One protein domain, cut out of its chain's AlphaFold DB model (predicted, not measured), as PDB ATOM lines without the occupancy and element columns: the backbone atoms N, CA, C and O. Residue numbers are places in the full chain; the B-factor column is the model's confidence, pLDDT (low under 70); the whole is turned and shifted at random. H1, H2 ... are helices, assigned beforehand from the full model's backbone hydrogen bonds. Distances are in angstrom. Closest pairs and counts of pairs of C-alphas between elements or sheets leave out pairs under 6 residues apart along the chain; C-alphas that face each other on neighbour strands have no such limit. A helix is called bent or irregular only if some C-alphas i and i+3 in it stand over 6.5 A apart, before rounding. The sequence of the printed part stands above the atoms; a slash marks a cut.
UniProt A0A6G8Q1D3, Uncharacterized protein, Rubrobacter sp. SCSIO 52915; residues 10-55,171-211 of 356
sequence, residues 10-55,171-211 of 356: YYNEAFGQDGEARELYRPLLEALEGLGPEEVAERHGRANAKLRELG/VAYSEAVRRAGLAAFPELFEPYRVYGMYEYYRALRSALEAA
ATOM      1  N   TYR A  10      34.057 -34.084  -2.758       74.75
ATOM      2  CA  TYR A  10      34.275 -33.161  -1.648       74.75
ATOM      3  C   TYR A  10      35.758 -33.165  -1.256       74.75
ATOM      4  O   TYR A  10      36.462 -34.148  -1.509       74.75
ATOM      5  N   TYR A  11      36.239 -32.073  -0.659       84.56
ATOM      6  CA  TYR A  11      37.603 -32.036  -0.140       84.56
ATOM      7  C   TYR A  11      37.761 -33.123   0.925       84.56
ATOM      8  O   TYR A  11      36.974 -33.197   1.867       84.56
ATOM      9  N   ASN A  12      38.762 -33.980   0.748       90.25
ATOM     10  CA  ASN A  12      39.117 -35.014   1.703       90.25
ATOM     11  C   ASN A  12      40.471 -34.664   2.333       90.25
ATOM     12  O   ASN A  12      41.422 -34.321   1.624       90.25
ATOM     13  N   GLU A  13      40.533 -34.740   3.661       91.62
ATOM     14  CA  GLU A  13      41.729 -34.390   4.439       91.62
ATOM     15  C   GLU A  13      42.891 -35.352   4.171       91.62
ATOM     16  O   GLU A  13      44.043 -34.928   4.177       91.62
ATOM     17  N   ALA A  14      42.590 -36.626   3.895       93.50
ATOM     18  CA  ALA A  14      43.572 -37.688   3.704       93.50
ATOM     19  C   ALA A  14      43.917 -37.941   2.234       93.50
ATOM     20  O   ALA A  14      45.067 -38.250   1.928       93.50
ATOM     21  N   PHE A  15      42.960 -37.775   1.319       93.00
ATOM     22  CA  PHE A  15      43.113 -38.136  -0.092       93.00
ATOM     23  C   PHE A  15      42.983 -36.935  -1.036       93.00
ATOM     24  O   PHE A  15      42.168 -36.027  -0.837       93.00
ATOM     25  N   GLY A  16      43.801 -36.930  -2.086       89.81
ATOM     26  CA  GLY A  16      43.709 -36.008  -3.211       89.81
ATOM     27  C   GLY A  16      42.524 -36.319  -4.130       89.81
ATOM     28  O   GLY A  16      41.815 -37.316  -3.979       89.81
ATOM     29  N   GLN A  17      42.291 -35.454  -5.121       86.19
ATOM     30  CA  GLN A  17      41.230 -35.680  -6.115       86.19
ATOM     31  C   GLN A  17      41.517 -36.871  -7.037       86.19
ATOM     32  O   GLN A  17      40.580 -37.454  -7.581       86.19
ATOM     33  N   ASP A  18      42.787 -37.225  -7.194       88.19
ATOM     34  CA  ASP A  18      43.291 -38.421  -7.872       88.19
ATOM     35  C   ASP A  18      43.068 -39.708  -7.059       88.19
ATOM     36  O   ASP A  18      43.052 -40.792  -7.636       88.19
ATOM     37  N   GLY A  19      42.777 -39.592  -5.759       88.19
ATOM     38  CA  GLY A  19      42.644 -40.716  -4.833       88.19
ATOM     39  C   GLY A  19      43.946 -41.079  -4.122       88.19
ATOM     40  O   GLY A  19      43.942 -42.005  -3.317       88.19
ATOM     41  N   GLU A  20      45.033 -40.348  -4.374       93.12
ATOM     42  CA  GLU A  20      46.319 -40.574  -3.720       93.12
ATOM     43  C   GLU A  20      46.325 -40.006  -2.300       93.12
ATOM     44  O   GLU A  20      45.729 -38.961  -2.019       93.12
ATOM     45  N   ALA A  21      47.029 -40.679  -1.391       94.81
ATOM     46  CA  ALA A  21      47.223 -40.187  -0.034       94.81
ATOM     47  C   ALA A  21      48.042 -38.887  -0.040       94.81
ATOM     48  O   ALA A  21      49.161 -38.823  -0.566       94.81
ATOM     49  N   ARG A  22      47.504 -37.851   0.607       94.12
ATOM     50  CA  ARG A  22      48.214 -36.595   0.858       94.12
ATOM     51  C   ARG A  22      49.420 -36.859   1.751       94.12
ATOM     52  O   ARG A  22      49.365 -37.689   2.654       94.12
ATOM     53  N   GLU A  23      50.492 -36.106   1.524       95.00
ATOM     54  CA  GLU A  23      51.777 -36.282   2.214       95.00
ATOM     55  C   GLU A  23      51.630 -36.317   3.741       95.00
ATOM     56  O   GLU A  23      52.160 -37.221   4.379       95.00
ATOM     57  N   LEU A  24      50.831 -35.405   4.306       95.12
ATOM     58  CA  LEU A  24      50.583 -35.345   5.747       95.12
ATOM     59  C   LEU A  24      49.939 -36.622   6.307       95.12
ATOM     60  O   LEU A  24      50.202 -36.962   7.449       95.12
ATOM     61  N   TYR A  25      49.103 -37.311   5.531       96.69
ATOM     62  CA  TYR A  25      48.378 -38.503   5.980       96.69
ATOM     63  C   TYR A  25      49.103 -39.813   5.673       96.69
ATOM     64  O   TYR A  25      48.771 -40.836   6.268       96.69
ATOM     65  N   ARG A  26      50.097 -39.806   4.778       96.31
ATOM     66  CA  ARG A  26      50.788 -41.023   4.336       96.31
ATOM     67  C   ARG A  26      51.367 -41.853   5.495       96.31
ATOM     68  O   ARG A  26      51.026 -43.029   5.550       96.31
ATOM     69  N   PRO A  27      52.122 -41.290   6.464       96.56
ATOM     70  CA  PRO A  27      52.658 -42.087   7.574       96.56
ATOM     71  C   PRO A  27      51.566 -42.718   8.449       96.56
ATOM     72  O   PRO A  27      51.731 -43.819   8.961       96.56
ATOM     73  N   LEU A  28      50.436 -42.022   8.615       96.19
ATOM     74  CA  LEU A  28      49.295 -42.524   9.383       96.19
ATOM     75  C   LEU A  28      48.619 -43.689   8.656       96.19
ATOM     76  O   LEU A  28      48.301 -44.696   9.284       96.19
ATOM     77  N   LEU A  29      48.411 -43.565   7.344       95.69
ATOM     78  CA  LEU A  29      47.803 -44.620   6.534       95.69
ATOM     79  C   LEU A  29      48.709 -45.855   6.454       95.69
ATOM     80  O   LEU A  29      48.223 -46.962   6.649       95.69
ATOM     81  N   GLU A  30      50.020 -45.670   6.277       96.06
ATOM     82  CA  GLU A  30      51.007 -46.759   6.306       96.06
ATOM     83  C   GLU A  30      51.017 -47.488   7.663       96.06
ATOM     84  O   GLU A  30      51.090 -48.717   7.707       96.06
ATOM     85  N   ALA A  31      50.887 -46.757   8.778       95.62
ATOM     86  CA  ALA A  31      50.776 -47.356  10.106       95.62
ATOM     87  C   ALA A  31      49.480 -48.172  10.269       95.62
ATOM     88  O   ALA A  31      49.525 -49.290  10.781       95.62
ATOM     89  N   LEU A  32      48.336 -47.659   9.798       94.56
ATOM     90  CA  LEU A  32      47.068 -48.402   9.809       94.56
ATOM     91  C   LEU A  32      47.132 -49.665   8.939       94.56
ATOM     92  O   LEU A  32      46.682 -50.728   9.368       94.56
ATOM     93  N   GLU A  33      47.710 -49.568   7.741       95.06
ATOM     94  CA  GLU A  33      47.905 -50.710   6.846       95.06
ATOM     95  C   GLU A  33      48.828 -51.767   7.466       95.06
ATOM     96  O   GLU A  33      48.532 -52.959   7.389       95.06
ATOM     97  N   GLY A  34      49.908 -51.339   8.129       96.12
ATOM     98  CA  GLY A  34      50.868 -52.225   8.787       96.12
ATOM     99  C   GLY A  34      50.297 -53.012   9.971       96.12
ATOM    100  O   GLY A  34      50.738 -54.133  10.216       96.12
ATOM    101  N   LEU A  35      49.308 -52.461  10.686       95.62
ATOM    102  CA  LEU A  35      48.588 -53.178  11.746       95.62
ATOM    103  C   LEU A  35      47.683 -54.278  11.173       95.62
ATOM    104  O   LEU A  35      47.562 -55.357  11.749       95.62
ATOM    105  N   GLY A  36      47.059 -54.014  10.025       96.00
ATOM    106  CA  GLY A  36      46.060 -54.894   9.436       96.00
ATOM    107  C   GLY A  36      44.701 -54.841  10.157       96.00
ATOM    108  O   GLY A  36      44.579 -54.361  11.286       96.00
ATOM    109  N   PRO A  37      43.631 -55.329   9.505       94.56
ATOM    110  CA  PRO A  37      42.256 -55.117   9.962       94.56
ATOM    111  C   PRO A  37      41.923 -55.797  11.299       94.56
ATOM    112  O   PRO A  37      41.124 -55.263  12.066       94.56
ATOM    113  N   GLU A  38      42.522 -56.956  11.592       96.56
ATOM    114  CA  GLU A  38      42.267 -57.699  12.837       96.56
ATOM    115  C   GLU A  38      42.833 -56.962  14.060       96.56
ATOM    116  O   GLU A  38      42.107 -56.720  15.025       96.56
ATOM    117  N   GLU A  39      44.092 -56.520  13.992       96.62
ATOM    118  CA  GLU A  39      44.739 -55.759  15.068       96.62
ATOM    119  C   GLU A  39      44.066 -54.395  15.274       96.62
ATOM    120  O   GLU A  39      43.870 -53.960  16.409       96.62
ATOM    121  N   VAL A  40      43.661 -53.721  14.189       95.12
ATOM    122  CA  VAL A  40      42.898 -52.466  14.271       95.12
ATOM    123  C   VAL A  40      41.582 -52.679  15.022       95.12
ATOM    124  O   VAL A  40      41.256 -51.897  15.918       95.12
ATOM    125  N   ALA A  41      40.842 -53.752  14.722       94.31
ATOM    126  CA  ALA A  41      39.600 -54.071  15.421       94.31
ATOM    127  C   ALA A  41      39.831 -54.372  16.915       94.31
ATOM    128  O   ALA A  41      39.078 -53.888  17.766       94.31
ATOM    129  N   GLU A  42      40.890 -55.111  17.257       96.06
ATOM    130  CA  GLU A  42      41.259 -55.365  18.653       96.06
ATOM    131  C   GLU A  42      41.608 -54.061  19.390       96.06
ATOM    132  O   GLU A  42      41.120 -53.798  20.497       96.06
ATOM    133  N   ARG A  43      42.419 -53.199  18.768       95.69
ATOM    134  CA  ARG A  43      42.815 -51.905  19.334       95.69
ATOM    135  C   ARG A  43      41.642 -50.946  19.476       95.69
ATOM    136  O   ARG A  43      41.578 -50.254  20.489       95.69
ATOM    137  N   HIS A  44      40.670 -50.950  18.561       94.00
ATOM    138  CA  HIS A  44      39.401 -50.237  18.756       94.00
ATOM    139  C   HIS A  44      38.691 -50.705  20.034       94.00
ATOM    140  O   HIS A  44      38.218 -49.882  20.820       94.00
ATOM    141  N   GLY A  45      38.653 -52.019  20.286       92.25
ATOM    142  CA  GLY A  45      38.128 -52.586  21.528       92.25
ATOM    143  C   GLY A  45      38.859 -52.066  22.770       92.25
ATOM    144  O   GLY A  45      38.217 -51.623  23.726       92.25
ATOM    145  N   ARG A  46      40.199 -52.046  22.736       93.50
ATOM    146  CA  ARG A  46      41.042 -51.496  23.815       93.50
ATOM    147  C   ARG A  46      40.826 -49.996  24.026       93.50
ATOM    148  O   ARG A  46      40.709 -49.557  25.169       93.50
ATOM    149  N   ALA A  47      40.726 -49.221  22.952       93.81
ATOM    150  CA  ALA A  47      40.489 -47.782  22.997       93.81
ATOM    151  C   ALA A  47      39.114 -47.463  23.610       93.81
ATOM    152  O   ALA A  47      39.018 -46.662  24.537       93.81
ATOM    153  N   ASN A  48      38.067 -48.183  23.192       91.81
ATOM    154  CA  ASN A  48      36.727 -48.093  23.780       91.81
ATOM    155  C   ASN A  48      36.716 -48.474  25.268       91.81
ATOM    156  O   ASN A  48      36.074 -47.805  26.077       91.81
ATOM    157  N   ALA A  49      37.425 -49.541  25.653       90.75
ATOM    158  CA  ALA A  49      37.555 -49.934  27.055       90.75
ATOM    159  C   ALA A  49      38.259 -48.848  27.882       90.75
ATOM    160  O   ALA A  49      37.808 -48.529  28.982       90.75
ATOM    161  N   LYS A  50      39.308 -48.224  27.334       92.00
ATOM    162  CA  LYS A  50      39.991 -47.111  27.994       92.00
ATOM    163  C   LYS A  50      39.098 -45.879  28.120       92.00
ATOM    164  O   LYS A  50      39.101 -45.242  29.166       92.00
ATOM    165  N   LEU A  51      38.319 -45.551  27.091       90.56
ATOM    166  CA  LEU A  51      37.393 -44.420  27.124       90.56
ATOM    167  C   LEU A  51      36.308 -44.604  28.204       90.56
ATOM    168  O   LEU A  51      36.028 -43.658  28.938       90.56
ATOM    169  N   ARG A  52      35.795 -45.837  28.375       88.19
ATOM    170  CA  ARG A  52      34.924 -46.216  29.510       88.19
ATOM    171  C   ARG A  52      35.615 -46.045  30.857       88.19
ATOM    172  O   ARG A  52      35.036 -45.456  31.757       88.19
ATOM    173  N   GLU A  53      36.844 -46.545  31.002       89.69
ATOM    174  CA  GLU A  53      37.627 -46.421  32.243       89.69
ATOM    175  C   GLU A  53      37.845 -44.951  32.637       89.69
ATOM    176  O   GLU A  53      37.864 -44.615  33.816       89.69
ATOM    177  N   LEU A  54      37.994 -44.067  31.646       88.31
ATOM    178  CA  LEU A  54      38.119 -42.629  31.866       88.31
ATOM    179  C   LEU A  54      36.802 -41.955  32.268       88.31
ATOM    180  O   LEU A  54      36.865 -40.808  32.696       88.31
ATOM    181  N   GLY A  55      35.653 -42.627  32.146       83.19
ATOM    182  CA  GLY A  55      34.335 -42.081  32.480       83.19
ATOM    183  C   GLY A  55      33.736 -41.167  31.409       83.19
ATOM    184  O   GLY A  55      32.795 -40.439  31.698       83.19
ATOM    185  N   VAL A 171      35.717 -30.362  25.697       91.50
ATOM    186  CA  VAL A 171      37.170 -30.422  25.902       91.50
ATOM    187  C   VAL A 171      37.603 -31.654  26.692       91.50
ATOM    188  O   VAL A 171      38.595 -32.285  26.328       91.50
ATOM    189  N   ALA A 172      36.850 -32.052  27.722       92.12
ATOM    190  CA  ALA A 172      37.169 -33.255  28.493       92.12
ATOM    191  C   ALA A 172      36.964 -34.524  27.660       92.12
ATOM    192  O   ALA A 172      37.744 -35.469  27.752       92.12
ATOM    193  N   TYR A 173      35.956 -34.518  26.789       90.94
ATOM    194  CA  TYR A 173      35.716 -35.597  25.838       90.94
ATOM    195  C   TYR A 173      36.845 -35.693  24.809       90.94
ATOM    196  O   TYR A 173      37.392 -36.772  24.592       90.94
ATOM    197  N   SER A 174      37.268 -34.560  24.242       91.94
ATOM    198  CA  SER A 174      38.410 -34.497  23.319       91.94
ATOM    199  C   SER A 174      39.707 -34.988  23.979       91.94
ATOM    200  O   SER A 174      40.475 -35.735  23.367       91.94
ATOM    201  N   GLU A 175      39.928 -34.628  25.250       93.06
ATOM    202  CA  GLU A 175      41.044 -35.132  26.058       93.06
ATOM    203  C   GLU A 175      40.973 -36.653  26.237       93.06
ATOM    204  O   GLU A 175      41.965 -37.356  26.017       93.06
ATOM    205  N   ALA A 176      39.805 -37.173  26.616       93.00
ATOM    206  CA  ALA A 176      39.601 -38.594  26.854       93.00
ATOM    207  C   ALA A 176      39.790 -39.424  25.574       93.00
ATOM    208  O   ALA A 176      40.519 -40.419  25.598       93.00
ATOM    209  N   VAL A 177      39.233 -38.971  24.443       93.19
ATOM    210  CA  VAL A 177      39.408 -39.602  23.124       93.19
ATOM    211  C   VAL A 177      40.882 -39.639  22.737       93.19
ATOM    212  O   VAL A 177      41.401 -40.696  22.386       93.19
ATOM    213  N   ARG A 178      41.611 -38.525  22.866       93.00
ATOM    214  CA  ARG A 178      43.042 -38.504  22.538       93.00
ATOM    215  C   ARG A 178      43.863 -39.401  23.462       93.00
ATOM    216  O   ARG A 178      44.799 -40.034  22.986       93.00
ATOM    217  N   ARG A 179      43.551 -39.474  24.761       92.75
ATOM    218  CA  ARG A 179      44.256 -40.362  25.704       92.75
ATOM    219  C   ARG A 179      44.012 -41.834  25.399       92.75
ATOM    220  O   ARG A 179      44.964 -42.610  25.411       92.75
ATOM    221  N   ALA A 180      42.767 -42.209  25.117       94.44
ATOM    222  CA  ALA A 180      42.420 -43.563  24.703       94.44
ATOM    223  C   ALA A 180      43.082 -43.925  23.362       94.44
ATOM    224  O   ALA A 180      43.695 -44.986  23.253       94.44
ATOM    225  N   GLY A 181      43.053 -43.008  22.389       94.25
ATOM    226  CA  GLY A 181      43.709 -43.163  21.092       94.25
ATOM    227  C   GLY A 181      45.226 -43.321  21.205       94.25
ATOM    228  O   GLY A 181      45.768 -44.280  20.673       94.25
ATOM    229  N   LEU A 182      45.913 -42.453  21.958       93.44
ATOM    230  CA  LEU A 182      47.364 -42.555  22.192       93.44
ATOM    231  C   LEU A 182      47.763 -43.879  22.854       93.44
ATOM    232  O   LEU A 182      48.819 -44.423  22.548       93.44
ATOM    233  N   ALA A 183      46.936 -44.390  23.769       94.25
ATOM    234  CA  ALA A 183      47.207 -45.649  24.456       94.25
ATOM    235  C   ALA A 183      47.008 -46.876  23.549       94.25
ATOM    236  O   ALA A 183      47.729 -47.862  23.692       94.25
ATOM    237  N   ALA A 184      46.028 -46.836  22.643       95.75
ATOM    238  CA  ALA A 184      45.712 -47.954  21.756       95.75
ATOM    239  C   ALA A 184      46.498 -47.928  20.433       95.75
ATOM    240  O   ALA A 184      46.776 -48.984  19.863       95.75
ATOM    241  N   PHE A 185      46.871 -46.743  19.954       95.94
ATOM    242  CA  PHE A 185      47.452 -46.506  18.633       95.94
ATOM    243  C   PHE A 185      48.643 -45.532  18.668       95.94
ATOM    244  O   PHE A 185      48.609 -44.521  17.964       95.94
ATOM    245  N   PRO A 186      49.692 -45.771  19.478       94.62
ATOM    246  CA  PRO A 186      50.832 -44.853  19.566       94.62
ATOM    247  C   PRO A 186      51.480 -44.557  18.199       94.62
ATOM    248  O   PRO A 186      51.831 -43.408  17.925       94.62
ATOM    249  N   GLU A 187      51.524 -45.543  17.302       94.19
ATOM    250  CA  GLU A 187      52.114 -45.465  15.961       94.19
ATOM    251  C   GLU A 187      51.406 -44.440  15.055       94.19
ATOM    252  O   GLU A 187      52.020 -43.890  14.145       94.19
ATOM    253  N   LEU A 188      50.130 -44.119  15.319       94.62
ATOM    254  CA  LEU A 188      49.407 -43.076  14.577       94.62
ATOM    255  C   LEU A 188      49.835 -41.659  14.978       94.62
ATOM    256  O   LEU A 188      49.532 -40.703  14.266       94.62
ATOM    257  N   PHE A 189      50.526 -41.507  16.110       93.25
ATOM    258  CA  PHE A 189      50.963 -40.216  16.645       93.25
ATOM    259  C   PHE A 189      52.480 -40.029  16.566       93.25
ATOM    260  O   PHE A 189      52.923 -38.896  16.398       93.25
ATOM    261  N   GLU A 190      53.267 -41.106  16.652       93.38
ATOM    262  CA  GLU A 190      54.740 -41.093  16.608       93.38
ATOM    263  C   GLU A 190      55.357 -40.286  15.447       93.38
ATOM    264  O   GLU A 190      56.327 -39.560  15.695       93.38
ATOM    265  N   PRO A 191      54.820 -40.324  14.208       94.25
ATOM    266  CA  PRO A 191      55.368 -39.538  13.101       94.25
ATOM    267  C   PRO A 191      55.194 -38.021  13.267       94.25
ATOM    268  O   PRO A 191      55.823 -37.241  12.549       94.25
ATOM    269  N   TYR A 192      54.334 -37.581  14.189       94.69
ATOM    270  CA  TYR A 192      53.879 -36.200  14.290       94.69
ATOM    271  C   TYR A 192      54.316 -35.537  15.596       94.69
ATOM    272  O   TYR A 192      54.341 -36.124  16.675       94.69
ATOM    273  N   ARG A 193      54.578 -34.228  15.526       92.00
ATOM    274  CA  ARG A 193      54.778 -33.384  16.714       92.00
ATOM    275  C   ARG A 193      53.441 -32.832  17.185       92.00
ATOM    276  O   ARG A 193      53.111 -31.675  16.936       92.00
ATOM    277  N   VAL A 194      52.653 -33.688  17.821       90.81
ATOM    278  CA  VAL A 194      51.300 -33.349  18.268       90.81
ATOM    279  C   VAL A 194      51.346 -32.421  19.487       90.81
ATOM    280  O   VAL A 194      52.072 -32.681  20.446       90.81
ATOM    281  N   TYR A 195      50.557 -31.343  19.470       88.81
ATOM    282  CA  TYR A 195      50.440 -30.431  20.612       88.81
ATOM    283  C   TYR A 195      49.840 -31.125  21.845       88.81
ATOM    284  O   TYR A 195      48.921 -31.945  21.743       88.81
ATOM    285  N   GLY A 196      50.358 -30.765  23.022       86.19
ATOM    286  CA  GLY A 196      49.864 -31.257  24.304       86.19
ATOM    287  C   GLY A 196      48.504 -30.656  24.662       86.19
ATOM    288  O   GLY A 196      48.269 -29.469  24.465       86.19
ATOM    289  N   MET A 197      47.615 -31.471  25.230       82.50
ATOM    290  CA  MET A 197      46.259 -31.033  25.593       82.50
ATOM    291  C   MET A 197      46.187 -30.333  26.951       82.50
ATOM    292  O   MET A 197      45.293 -29.528  27.185       82.50
ATOM    293  N   TYR A 198      47.132 -30.614  27.853       84.44
ATOM    294  CA  TYR A 198      47.092 -30.088  29.221       84.44
ATOM    295  C   TYR A 198      47.309 -28.574  29.313       84.44
ATOM    296  O   TYR A 198      46.909 -27.967  30.306       84.44
ATOM    297  N   GLU A 199      47.873 -27.953  28.273       89.31
ATOM    298  CA  GLU A 199      48.002 -26.495  28.221       89.31
ATOM    299  C   GLU A 199      46.637 -25.797  28.189       89.31
ATOM    300  O   GLU A 199      46.516 -24.699  28.726       89.31
ATOM    301  N   TYR A 200      45.585 -26.454  27.677       91.94
ATOM    302  CA  TYR A 200      44.221 -25.934  27.775       91.94
ATOM    303  C   TYR A 200      43.794 -25.745  29.234       91.94
ATOM    304  O   TYR A 200      43.334 -24.672  29.602       91.94
ATOM    305  N   TYR A 201      43.969 -26.761  30.086       94.88
ATOM    306  CA  TYR A 201      43.539 -26.688  31.486       94.88
ATOM    307  C   TYR A 201      44.318 -25.623  32.263       94.88
ATOM    308  O   TYR A 201      43.745 -24.901  33.077       94.88
ATOM    309  N   ARG A 202      45.612 -25.453  31.964       94.06
ATOM    310  CA  ARG A 202      46.407 -24.356  32.536       94.06
ATOM    311  C   ARG A 202      45.909 -22.986  32.084       94.06
ATOM    312  O   ARG A 202      45.778 -22.090  32.917       94.06
ATOM    313  N   ALA A 203      45.610 -22.829  30.795       94.62
ATOM    314  CA  ALA A 203      45.059 -21.593  30.254       94.62
ATOM    315  C   ALA A 203      43.669 -21.292  30.833       94.62
ATOM    316  O   ALA A 203      43.418 -20.161  31.238       94.62
ATOM    317  N   LEU A 204      42.801 -22.302  30.958       96.25
ATOM    318  CA  LEU A 204      41.484 -22.182  31.580       96.25
ATOM    319  C   LEU A 204      41.613 -21.724  33.032       96.25
ATOM    320  O   LEU A 204      40.996 -20.735  33.411       96.25
ATOM    321  N   ARG A 205      42.451 -22.390  33.835       96.56
ATOM    322  CA  ARG A 205      42.706 -21.970  35.217       96.56
ATOM    323  C   ARG A 205      43.194 -20.523  35.277       96.56
ATOM    324  O   ARG A 205      42.621 -19.741  36.022       96.56
ATOM    325  N   SER A 206      44.170 -20.157  34.447       95.56
ATOM    326  CA  SER A 206      44.705 -18.787  34.396       95.56
ATOM    327  C   SER A 206      43.625 -17.763  34.019       95.56
ATOM    328  O   SER A 206      43.573 -16.675  34.584       95.56
ATOM    329  N   ALA A 207      42.730 -18.108  33.087       95.19
ATOM    330  CA  ALA A 207      41.622 -17.248  32.676       95.19
ATOM    331  C   ALA A 207      40.583 -17.050  33.794       95.19
ATOM    332  O   ALA A 207      40.025 -15.954  33.909       95.19
ATOM    333  N   LEU A 208      40.348 -18.084  34.611       96.25
ATOM    334  CA  LEU A 208      39.480 -18.032  35.790       96.25
ATOM    335  C   LEU A 208      40.127 -17.238  36.931       96.25
ATOM    336  O   LEU A 208      39.473 -16.378  37.503       96.25
ATOM    337  N   GLU A 209      41.413 -17.448  37.218       95.62
ATOM    338  CA  GLU A 209      42.158 -16.652  38.207       95.62
ATOM    339  C   GLU A 209      42.147 -15.163  37.828       95.62
ATOM    340  O   GLU A 209      41.847 -14.309  38.658       95.62
ATOM    341  N   ALA A 210      42.348 -14.849  36.545       93.38
ATOM    342  CA  ALA A 210      42.275 -13.487  36.019       93.38
ATOM    343  C   ALA A 210      40.854 -12.886  35.998       93.38
ATOM    344  O   ALA A 210      40.683 -11.753  35.540       93.38
ATOM    345  N   ALA A 211      39.818 -13.647  36.365       93.62
ATOM    346  CA  ALA A 211      38.454 -13.139  36.525       93.62
ATOM    347  C   ALA A 211      38.178 -12.656  37.950       93.62
ATOM    348  O   ALA A 211      37.192 -11.964  38.173       93.62
TER     349      ALA A 211
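This is residues 10 to 55 and 171 to 211 of the 356 residues of an uncharacterized protein of Rubrobacter sp. SCSIO 52915 (UniProt A0A6G8Q1D3). A long helix, H1, is bent into an L, and H2 packs on its longer arm, H1b, crossing it steeply and running back. A long link, residues 185 to 197, then leads to H3, whose residues 202 to 209 stick out, together with 210 and 211, at one end of an elongated, open shape. The printed part has 87 residues with three named helices, in the order H1, H2, H3, and no named strand; the class is all helix. The whole is loose, with a radius of gyration of the C-alphas of 16.5 A and spans of 51 by 31 by 24 A.

H1, residues 26 to 53, was assigned as one helix by its hydrogen bonds, but it is bent: C-alphas 34 and 37 are 9.2 A apart. Its arm H1a, residues 26 to 34, begins with C-alpha 26 at (50.788, -41.023, 4.336) and is 12.1 A long from first to last C-alpha. Its arm H1b, residues 37 to 53, is 24.4 A long. H2, residues 171 to 184, is 19.9 A long. H3, residues 198 to 209, is 16.9 A long and ends with C-alpha 209 at (42.158, -16.652, 38.207).

H1a and H1b are about perpendicular, at 77 degrees, and close but not clearly touching; their closest C-alphas, those of Leu 32 and Val 40, are 7.3 A apart. H1b and H2 touch, with the C-alphas of Ala 47 and Ala 180 closest at 4.9 A. They run opposite ways at a steep tilt of 43 degrees. H2 and H3 are near each other, their closest C-alphas 8.5 A apart. H1a is apart from H2 and H3, and H1b is apart from H3. In H1a, H1b, H2 and H3 every O i to N i+4 pair is within hydrogen-bond range.

The two C-alphas farthest apart, those of Asp 18 and Ala 211, are 51.3 A apart. Residues 56 to 170 are not printed, and C-alphas 55 and 171 are 13.7 A apart across the cut. The link from H2 to H3, 13 residues, is long. The mean pLDDT of the printed part is 92.8, and no printed residue is under 70.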